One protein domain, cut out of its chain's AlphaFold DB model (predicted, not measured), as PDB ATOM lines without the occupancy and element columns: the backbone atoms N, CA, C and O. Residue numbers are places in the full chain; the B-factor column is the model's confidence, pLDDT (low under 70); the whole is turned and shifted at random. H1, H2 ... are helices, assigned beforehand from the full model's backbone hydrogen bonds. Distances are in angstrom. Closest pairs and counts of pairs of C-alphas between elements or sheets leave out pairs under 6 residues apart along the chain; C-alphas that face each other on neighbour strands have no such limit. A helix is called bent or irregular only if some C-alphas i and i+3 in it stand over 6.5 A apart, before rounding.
ATOM      1  N   PRO A 105     172.286 152.427 133.411       92.06
ATOM      2  CA  PRO A 105     172.345 151.965 132.030       92.06
ATOM      3  C   PRO A 105     171.611 150.619 131.874       92.06
ATOM      4  O   PRO A 105     171.405 149.907 132.867       92.06
ATOM      5  N   PRO A 106     171.221 150.237 130.645       92.69
ATOM      6  CA  PRO A 106     170.657 148.924 130.371       92.69
ATOM      7  C   PRO A 106     171.589 147.804 130.827       92.69
ATOM      8  O   PRO A 106     172.812 147.904 130.753       92.69
ATOM      9  N   THR A 107     170.996 146.709 131.284       95.38
ATOM     10  CA  THR A 107     171.734 145.487 131.615       95.38
ATOM     11  C   THR A 107     172.098 144.716 130.345       95.38
ATOM     12  O   THR A 107     171.378 144.782 129.351       95.38
ATOM     13  N   GLU A 108     173.154 143.899 130.389       94.50
ATOM     14  CA  GLU A 108     173.529 143.034 129.255       94.50
ATOM     15  C   GLU A 108     172.395 142.100 128.808       94.50
ATOM     16  O   GLU A 108     172.234 141.839 127.618       94.50
ATOM     17  N   ALA A 109     171.566 141.634 129.747       94.44
ATOM     18  CA  ALA A 109     170.398 140.819 129.430       94.44
ATOM     19  C   ALA A 109     169.350 141.604 128.622       94.44
ATOM     20  O   ALA A 109     168.799 141.073 127.662       94.44
ATOM     21  N   GLN A 110     169.115 142.875 128.964       94.12
ATOM     22  CA  GLN A 110     168.229 143.749 128.187       94.12
ATOM     23  C   GLN A 110     168.814 144.032 126.802       94.12
ATOM     24  O   GLN A 110     168.109 143.891 125.812       94.12
ATOM     25  N   LEU A 111     170.108 144.358 126.714       91.62
ATOM     26  CA  LEU A 111     170.770 144.593 125.427       91.62
ATOM     27  C   LEU A 111     170.736 143.352 124.530       91.62
ATOM     28  O   LEU A 111     170.535 143.475 123.327       91.62
ATOM     29  N   THR A 112     170.910 142.162 125.105       91.81
ATOM     30  CA  THR A 112     170.797 140.892 124.372       91.81
ATOM     31  C   THR A 112     169.369 140.676 123.884       91.81
ATOM     32  O   THR A 112     169.172 140.463 122.696       91.81
ATOM     33  N   SER A 113     168.371 140.854 124.757       89.44
ATOM     34  CA  SER A 113     166.958 140.727 124.385       89.44
ATOM     35  C   SER A 113     166.549 141.691 123.267       89.44
ATOM     36  O   SER A 113     165.806 141.291 122.382       89.44
ATOM     37  N   MET A 114     167.047 142.932 123.272       87.81
ATOM     38  CA  MET A 114     166.789 143.887 122.186       87.81
ATOM     39  C   MET A 114     167.412 143.420 120.860       87.81
ATOM     40  O   MET A 114     166.772 143.502 119.818       87.81
ATOM     41  N   ARG A 115     168.641 142.881 120.886       87.31
ATOM     42  CA  ARG A 115     169.300 142.335 119.681       87.31
ATOM     43  C   ARG A 115     168.566 141.114 119.128       87.31
ATOM     44  O   ARG A 115     168.435 141.001 117.917       87.31
ATOM     45  N   ASP A 116     168.083 140.229 119.998       85.62
ATOM     46  CA  ASP A 116     167.362 139.006 119.609       85.62
ATOM     47  C   ASP A 116     166.015 139.299 118.928       85.62
ATOM     48  O   ASP A 116     165.462 138.452 118.224       85.62
ATOM     49  N   HIS A 117     165.479 140.498 119.142       77.56
ATOM     50  CA  HIS A 117     164.240 140.974 118.545       77.56
ATOM     51  C   HIS A 117     164.460 141.871 117.318       77.56
ATOM     52  O   HIS A 117     163.504 142.467 116.833       77.56
ATOM     53  N   ASP A 118     165.695 141.937 116.796       65.12
ATOM     54  CA  ASP A 118     166.107 142.839 115.707       65.12
ATOM     55  C   ASP A 118     165.711 144.307 115.966       65.12
ATOM     56  O   ASP A 118     165.545 145.107 115.038       65.12
ATOM     57  N   ASP A 119     165.579 144.691 117.240       64.69
ATOM     58  CA  ASP A 119     165.240 146.056 117.601       64.69
ATOM     59  C   ASP A 119     166.452 146.961 117.372       64.69
ATOM     60  O   ASP A 119     167.580 146.698 117.807       64.69
ATOM     61  N   TYR A 120     166.199 148.096 116.725       69.56
ATOM     62  CA  TYR A 120     167.134 149.209 116.754       69.56
ATOM     63  C   TYR A 120     167.350 149.624 118.214       69.56
ATOM     64  O   TYR A 120     166.401 150.017 118.891       69.56
ATOM     65  N   ILE A 121     168.592 149.540 118.694       73.81
ATOM     66  CA  ILE A 121     168.977 150.052 120.012       73.81
ATOM     67  C   ILE A 121     169.266 151.546 119.850       73.81
ATOM     68  O   ILE A 121     170.280 151.888 119.229       73.81
ATOM     69  N   PRO A 122     168.427 152.443 120.399       75.69
ATOM     70  CA  PRO A 122     168.707 153.867 120.334       75.69
ATOM     71  C   PRO A 122     169.974 154.188 121.130       75.69
ATOM     72  O   PRO A 122     170.283 153.540 122.137       75.69
ATOM     73  N   SER A 123     170.720 155.199 120.687       70.56
ATOM     74  CA  SER A 123     171.798 155.751 121.502       70.56
ATOM     75  C   SER A 123     171.216 156.374 122.772       70.56
ATOM     76  O   SER A 123     170.104 156.899 122.756       70.56
ATOM     77  N   ASP A 124     171.978 156.348 123.864       76.00
ATOM     78  CA  ASP A 124     171.640 157.083 125.089       76.00
ATOM     79  C   ASP A 124     170.319 156.653 125.749       76.00
ATOM     80  O   ASP A 124     169.528 157.480 126.206       76.00
ATOM     81  N   ILE A 125     170.081 155.340 125.802       84.62
ATOM     82  CA  ILE A 125     168.979 154.748 126.563       84.62
ATOM     83  C   ILE A 125     169.427 154.339 127.961       84.62
ATOM     84  O   ILE A 125     170.545 153.861 128.167       84.62
ATOM     85  N   CYS A 126     168.514 154.453 128.918       90.69
ATOM     86  CA  CYS A 126     168.694 153.891 130.246       90.69
ATOM     87  C   CYS A 126     167.991 152.534 130.400       90.69
ATOM     88  O   CYS A 126     167.257 152.061 129.532       90.69
ATOM     89  N   LYS A 127     168.172 151.900 131.557       93.19
ATOM     90  CA  LYS A 127     167.537 150.630 131.923       93.19
ATOM     91  C   LYS A 127     166.016 150.648 131.791       93.19
ATOM     92  O   LYS A 127     165.438 149.644 131.387       93.19
ATOM     93  N   HIS A 128     165.371 151.756 132.156       93.06
ATOM     94  CA  HIS A 128     163.918 151.894 132.050       93.06
ATOM     95  C   HIS A 128     163.465 152.014 130.594       93.06
ATOM     96  O   HIS A 128     162.493 151.364 130.219       93.06
ATOM     97  N   ASP A 129     164.201 152.773 129.779       91.38
ATOM     98  CA  ASP A 129     163.946 152.880 128.342       91.38
ATOM     99  C   ASP A 129     164.027 151.502 127.680       91.38
ATOM    100  O   ASP A 129     163.083 151.087 127.011       91.38
ATOM    101  N   ALA A 130     165.100 150.749 127.953       91.56
ATOM    102  CA  ALA A 130     165.283 149.397 127.431       91.56
ATOM    103  C   ALA A 130     164.119 148.466 127.805       91.56
ATOM    104  O   ALA A 130     163.592 147.766 126.945       91.56
ATOM    105  N   SER A 131     163.663 148.487 129.063       94.06
ATOM    106  CA  SER A 131     162.495 147.697 129.480       94.06
ATOM    107  C   SER A 131     161.220 148.078 128.726       94.06
ATOM    108  O   SER A 131     160.457 147.192 128.353       94.06
ATOM    109  N   CYS A 132     160.976 149.373 128.506       92.31
ATOM    110  CA  CYS A 132     159.807 149.832 127.760       92.31
ATOM    111  C   CYS A 132     159.871 149.429 126.282       92.31
ATOM    112  O   CYS A 132     158.853 149.004 125.744       92.31
ATOM    113  N   ILE A 133     161.048 149.508 125.653       89.62
ATOM    114  CA  ILE A 133     161.250 149.059 124.267       89.62
ATOM    115  C   ILE A 133     160.968 147.557 124.151       89.62
ATOM    116  O   ILE A 133     160.135 147.159 123.340       89.62
ATOM    117  N   ILE A 134     161.588 146.747 125.018       91.50
ATOM    118  CA  ILE A 134     161.417 145.287 125.032       91.50
ATOM    119  C   ILE A 134     159.948 144.908 125.255       91.50
ATOM    120  O   ILE A 134     159.405 144.106 124.501       91.50
ATOM    121  N   SER A 135     159.289 145.485 126.270       92.44
ATOM    122  CA  SER A 135     157.877 145.194 126.563       92.44
ATOM    123  C   SER A 135     156.992 145.542 125.377       92.44
ATOM    124  O   SER A 135     156.218 144.702 124.937       92.44
ATOM    125  N   ARG A 136     157.167 146.730 124.788       90.75
ATOM    126  CA  ARG A 136     156.378 147.145 123.627       90.75
ATOM    127  C   ARG A 136     156.521 146.161 122.463       90.75
ATOM    128  O   ARG A 136     155.522 145.814 121.841       90.75
ATOM    129  N   TYR A 137     157.739 145.695 122.189       87.81
ATOM    130  CA  TYR A 137     157.977 144.714 121.133       87.81
ATOM    131  C   TYR A 137     157.304 143.366 121.433       87.81
ATOM    132  O   TYR A 137     156.554 142.848 120.602       87.81
ATOM    133  N   ILE A 138     157.544 142.808 122.624       90.56
ATOM    134  CA  ILE A 138     157.007 141.503 123.041       90.56
ATOM    135  C   ILE A 138     155.475 141.513 123.028       90.56
ATOM    136  O   ILE A 138     154.856 140.583 122.505       90.56
ATOM    137  N   ASP A 139     154.882 142.578 123.561       91.38
ATOM    138  CA  ASP A 139     153.436 142.725 123.712       91.38
ATOM    139  C   ASP A 139     152.759 143.218 122.419       91.38
ATOM    140  O   ASP A 139     151.535 143.221 122.330       91.38
ATOM    141  N   ARG A 140     153.545 143.576 121.388       89.94
ATOM    142  CA  ARG A 140     153.080 144.203 120.135       89.94
ATOM    143  C   ARG A 140     152.244 145.462 120.383       89.94
ATOM    144  O   ARG A 140     151.284 145.721 119.661       89.94
ATOM    145  N   ASP A 141     152.619 146.213 121.410       90.81
ATOM    146  CA  ASP A 141     151.939 147.439 121.811       90.81
ATOM    147  C   ASP A 141     152.352 148.592 120.881       90.81
ATOM    148  O   ASP A 141     153.490 148.683 120.410       90.81
ATOM    149  N   ASP A 142     151.418 149.494 120.612       88.06
ATOM    150  CA  ASP A 142     151.686 150.691 119.825       88.06
ATOM    151  C   ASP A 142     152.399 151.741 120.685       88.06
ATOM    152  O   ASP A 142     152.401 151.693 121.915       88.06
ATOM    153  N   PHE A 143     152.998 152.754 120.061       84.56
ATOM    154  CA  PHE A 143     153.487 153.908 120.816       84.56
ATOM    155  C   PHE A 143     152.326 154.631 121.511       84.56
ATOM    156  O   PHE A 143     151.272 154.847 120.919       84.56
ATOM    157  N   ALA A 144     152.535 155.088 122.749       86.38
ATOM    158  CA  ALA A 144     151.524 155.850 123.488       86.38
ATOM    159  C   ALA A 144     151.090 157.161 122.801       86.38
ATOM    160  O   ALA A 144     149.985 157.650 123.043       86.38
ATOM    161  N   GLY A 145     151.951 157.725 121.948       83.56
ATOM    162  CA  GLY A 145     151.748 159.025 121.315       83.56
ATOM    163  C   GLY A 145     151.932 160.192 122.292       83.56
ATOM    164  O   GLY A 145     151.857 160.048 123.519       83.56
ATOM    165  N   LYS A 146     152.177 161.385 121.747       83.31
ATOM    166  CA  LYS A 146     152.548 162.563 122.539       83.31
ATOM    167  C   LYS A 146     151.462 162.977 123.531       83.31
ATOM    168  O   LYS A 146     151.749 163.265 124.690       83.31
ATOM    169  N   THR A 147     150.206 162.971 123.098       87.00
ATOM    170  CA  THR A 147     149.069 163.452 123.898       87.00
ATOM    171  C   THR A 147     148.879 162.649 125.191       87.00
ATOM    172  O   THR A 147     148.634 163.233 126.251       87.00
ATOM    173  N   LEU A 148     149.036 161.321 125.138       89.88
ATOM    174  CA  LEU A 148     148.917 160.458 126.318       89.88
ATOM    175  C   LEU A 148     150.139 160.588 127.246       89.88
ATOM    176  O   LEU A 148     149.985 160.605 128.468       89.88
ATOM    177  N   LEU A 149     151.340 160.753 126.684       90.75
ATOM    178  CA  LEU A 149     152.571 161.011 127.443       90.75
ATOM    179  C   LEU A 149     152.537 162.365 128.170       90.75
ATOM    180  O   LEU A 149     152.902 162.457 129.347       90.75
ATOM    181  N   ASP A 150     152.044 163.411 127.507       89.25
ATOM    182  CA  ASP A 150     151.835 164.730 128.109       89.25
ATOM    183  C   ASP A 150     150.822 164.644 129.256       89.25
ATOM    184  O   ASP A 150     151.012 165.251 130.315       89.25
ATOM    185  N   PHE A 151     149.754 163.862 129.074       94.12
ATOM    186  CA  PHE A 151     148.792 163.595 130.135       94.12
ATOM    187  C   PHE A 151     149.452 162.885 131.324       94.12
ATOM    188  O   PHE A 151     149.358 163.390 132.442       94.12
ATOM    189  N   ALA A 152     150.187 161.792 131.106       94.44
ATOM    190  CA  ALA A 152     150.899 161.077 132.169       94.44
ATOM    191  C   ALA A 152     151.872 161.985 132.941       94.44
ATOM    192  O   ALA A 152     151.928 161.946 134.171       94.44
ATOM    193  N   THR A 153     152.568 162.877 132.235       92.44
ATOM    194  CA  THR A 153     153.476 163.869 132.829       92.44
ATOM    195  C   THR A 153     152.728 164.871 133.713       92.44
ATOM    196  O   THR A 153     153.145 165.130 134.843       92.44
ATOM    197  N   LYS A 154     151.577 165.389 133.258       92.88
ATOM    198  CA  LYS A 154     150.700 166.254 134.075       92.88
ATOM    199  C   LYS A 154     150.169 165.534 135.313       92.88
ATOM    200  O   LYS A 154     150.024 166.155 136.361       92.88
ATOM    201  N   GLN A 155     149.917 164.232 135.199       94.69
ATOM    202  CA  GLN A 155     149.499 163.376 136.309       94.69
ATOM    203  C   GLN A 155     150.659 162.922 137.212       94.69
ATOM    204  O   GLN A 155     150.413 162.193 138.169       94.69
ATOM    205  N   LYS A 156     151.899 163.359 136.939       93.94
ATOM    206  CA  LYS A 156     153.114 162.992 137.686       93.94
ATOM    207  C   LYS A 156     153.362 161.481 137.725       93.94
ATOM    208  O   LYS A 156     153.789 160.930 138.737       93.94
ATOM    209  N   ILE A 157     153.117 160.812 136.600       94.50
ATOM    210  CA  ILE A 157     153.306 159.369 136.432       94.50
ATOM    211  C   ILE A 157     154.664 159.129 135.754       94.50
ATOM    212  O   ILE A 157     154.815 159.483 134.580       94.50
ATOM    213  N   PRO A 158     155.675 158.613 136.482       93.69
ATOM    214  CA  PRO A 158     157.049 158.537 135.996       93.69
ATOM    215  C   PRO A 158     157.217 157.399 134.989       93.69
ATOM    216  O   PRO A 158     157.087 156.232 135.339       93.69
ATOM    217  N   THR A 159     157.537 157.722 133.741       93.25
ATOM    218  CA  THR A 159     157.690 156.733 132.668       93.25
ATOM    219  C   THR A 159     158.781 157.120 131.673       93.25
ATOM    220  O   THR A 159     159.197 158.278 131.589       93.25
ATOM    221  N   SER A 160     159.225 156.131 130.897       92.31
ATOM    222  CA  SER A 160     159.963 156.350 129.655       92.31
ATOM    223  C   SER A 160     159.021 156.810 128.543       92.31
ATOM    224  O   SER A 160     157.878 156.354 128.469       92.31
ATOM    225  N   TYR A 161     159.519 157.657 127.645       89.19
ATOM    226  CA  TYR A 161     158.839 158.018 126.400       89.19
ATOM    227  C   TYR A 161     158.752 156.855 125.399       89.19
ATOM    228  O   TYR A 161     158.000 156.939 124.432       89.19
ATOM    229  N   TYR A 162     159.473 155.753 125.637       88.62
ATOM    230  CA  TYR A 162     159.365 154.523 124.853       88.62
ATOM    231  C   TYR A 162     158.188 153.624 125.248       88.62
ATOM    232  O   TYR A 162     157.952 152.628 124.564       88.62
ATOM    233  N   ILE A 163     157.474 153.938 126.334       92.50
ATOM    234  CA  ILE A 163     156.359 153.114 126.813       92.50
ATOM    235  C   ILE A 163     155.275 152.947 125.737       92.50
ATOM    236  O   ILE A 163     154.949 153.885 125.002       92.50
ATOM    237  N   GLY A 164     154.727 151.737 125.655       92.50
ATOM    238  CA  GLY A 164     153.593 151.450 124.791       92.50
ATOM    239  C   GLY A 164     152.285 152.072 125.300       92.50
ATOM    240  O   GLY A 164     152.172 152.473 126.465       92.50
ATOM    241  N   LYS A 165     151.308 152.215 124.407       93.19
ATOM    242  CA  LYS A 165     150.000 152.825 124.672       93.19
ATOM    243  C   LYS A 165     149.247 152.046 125.740       93.19
ATOM    244  O   LYS A 165     148.807 152.643 126.728       93.19
ATOM    245  N   GLU A 166     149.100 150.742 125.554       94.81
ATOM    246  CA  GLU A 166     148.380 149.870 126.479       94.81
ATOM    247  C   GLU A 166     149.113 149.777 127.818       94.81
ATOM    248  O   GLU A 166     148.492 149.922 128.878       94.81
ATOM    249  N   ALA A 167     150.442 149.654 127.784       95.75
ATOM    250  CA  ALA A 167     151.275 149.650 128.981       95.75
ATOM    251  C   ALA A 167     151.129 150.948 129.798       95.75
ATOM    252  O   ALA A 167     151.012 150.901 131.028       95.75
ATOM    253  N   LEU A 168     151.084 152.113 129.138       95.81
ATOM    254  CA  LEU A 168     150.886 153.396 129.813       95.81
ATOM    255  C   LEU A 168     149.466 153.536 130.369       95.81
ATOM    256  O   LEU A 168     149.309 153.962 131.512       95.81
ATOM    257  N   MET A 169     148.437 153.143 129.615       96.69
ATOM    258  CA  MET A 169     147.048 153.134 130.097       96.69
ATOM    259  C   MET A 169     146.879 152.243 131.329       96.69
ATOM    260  O   MET A 169     146.328 152.674 132.348       96.69
ATOM    261  N   SER A 170     147.451 151.043 131.273       95.94
ATOM    262  CA  SER A 170     147.544 150.116 132.395       95.94
ATOM    263  C   SER A 170     148.234 150.755 133.606       95.94
ATOM    264  O   SER A 170     147.762 150.668 134.746       95.94
ATOM    265  N   TYR A 171     149.363 151.432 133.386       96.00
ATOM    266  CA  TYR A 171     150.118 152.054 134.468       96.00
ATOM    267  C   TYR A 171     149.369 153.236 135.104       96.00
ATOM    268  O   TYR A 171     149.321 153.345 136.335       96.00
ATOM    269  N   LEU A 172     148.713 154.070 134.289       96.88
ATOM    270  CA  LEU A 172     147.821 155.139 134.743       96.88
ATOM    271  C   LEU A 172     146.694 154.577 135.614       96.88
ATOM    272  O   LEU A 172     146.478 155.053 136.729       96.88
ATOM    273  N   TRP A 173     146.010 153.535 135.141       96.38
ATOM    274  CA  TRP A 173     144.893 152.925 135.859       96.38
ATOM    275  C   TRP A 173     145.303 152.418 137.245       96.38
ATOM    276  O   TRP A 173     144.630 152.702 138.239       96.38
ATOM    277  N   ARG A 174     146.433 151.707 137.325       94.56
ATOM    278  CA  ARG A 174     146.942 151.110 138.570       94.56
ATOM    279  C   ARG A 174     147.467 152.144 139.566       94.56
ATOM    280  O   ARG A 174     147.357 151.923 140.769       94.56
ATOM    281  N   THR A 175     148.015 153.256 139.080       94.88
ATOM    282  CA  THR A 175     148.691 154.253 139.928       94.88
ATOM    283  C   THR A 175     147.751 155.340 140.433       94.88
ATOM    284  O   THR A 175     147.898 155.796 141.564       94.88
ATOM    285  N   LEU A 176     146.772 155.757 139.626       95.44
ATOM    286  CA  LEU A 176     145.834 156.802 140.031       95.44
ATOM    287  C   LEU A 176     144.935 156.334 141.181       95.44
ATOM    288  O   LEU A 176     144.439 155.202 141.199       95.44
TER     289      LEU A 176
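What this domain is: This is residues 105 to 176 of the 248 residues of an uncharacterized protein of Lachnospiraceae bacterium (UniProt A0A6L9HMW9). Two helix pairs make this domain: H1 and H2 lie side by side at one end, H3 and H4 more loosely side by side at the other, with H2 in the middle of the whole. Residues 160 to 163, in the link from H3 to H4, run through the space between H2 and the second pair. In each pair the two helices run the same way, and the links of residues 117 to 126 and 155 to 164 lead back from the end of one helix to the start of the next. The printed part has 72 residues with four named helices in the order H1, H2, H3, H4 and no named strand, and its class is all helix. It is compact, with a radius of gyration of the C-alphas of 12.3 A, and spans 33 by 23 by 20 A.

Where its parts are: The printed part begins at Pro 105. H1 is residues 108 to 116, with C-alpha 108 at (173.529, 143.034, 129.255), and is 12.1 A from first to last C-alpha. H2, residues 127 to 139, is the longest helix by residues at 13; it covers 18.1 A and begins with C-alpha 127 at (167.537, 150.630, 131.923). H3 is residues 145 to 154, over 14.7 A. H4 is residues 165 to 175, over 15.4 A, and ends with C-alpha 175 at (148.691, 154.253, 139.928). No helix is bent or irregular.

How they stand to each other: H1 and H2 touch, with 9 pairs of C-alphas within 8 A; the closest are those of Met 114 and Ile 134, 6.2 A apart. They run the same way at a shallow tilt of 34.7 degrees, only just short of steep. H2 and H4 are close but not clearly touching: their closest C-alphas, those of Arg 136 and Ala 167, are 7.8 A apart. These two run opposite ways at a steep tilt of 63 degrees. H3 and H4 only just touch, with 3 pairs of C-alphas within 8 A; the closest are those of Ala 152 and Leu 172, 7.2 A apart. They run the same way at a shallow tilt of 16 degrees. H2 and H3 are apart, and H1 is apart from H3 and from H4. In H1, H2, H3 and H4 every O i to N i+4 pair is within hydrogen-bond range.

The domain as a whole: The two C-alphas farthest apart, those of Asp 116 and Lys 154, are 35.1 A from each other. The printed part has no cut. The link from H2 to H3 is tight, with 5 residues; those from H1 to H2 and from H3 to H4 are short, with 10 residues each; no link is long. The mean pLDDT of the printed part is 89.5, and residues 118 to 120 are under 70.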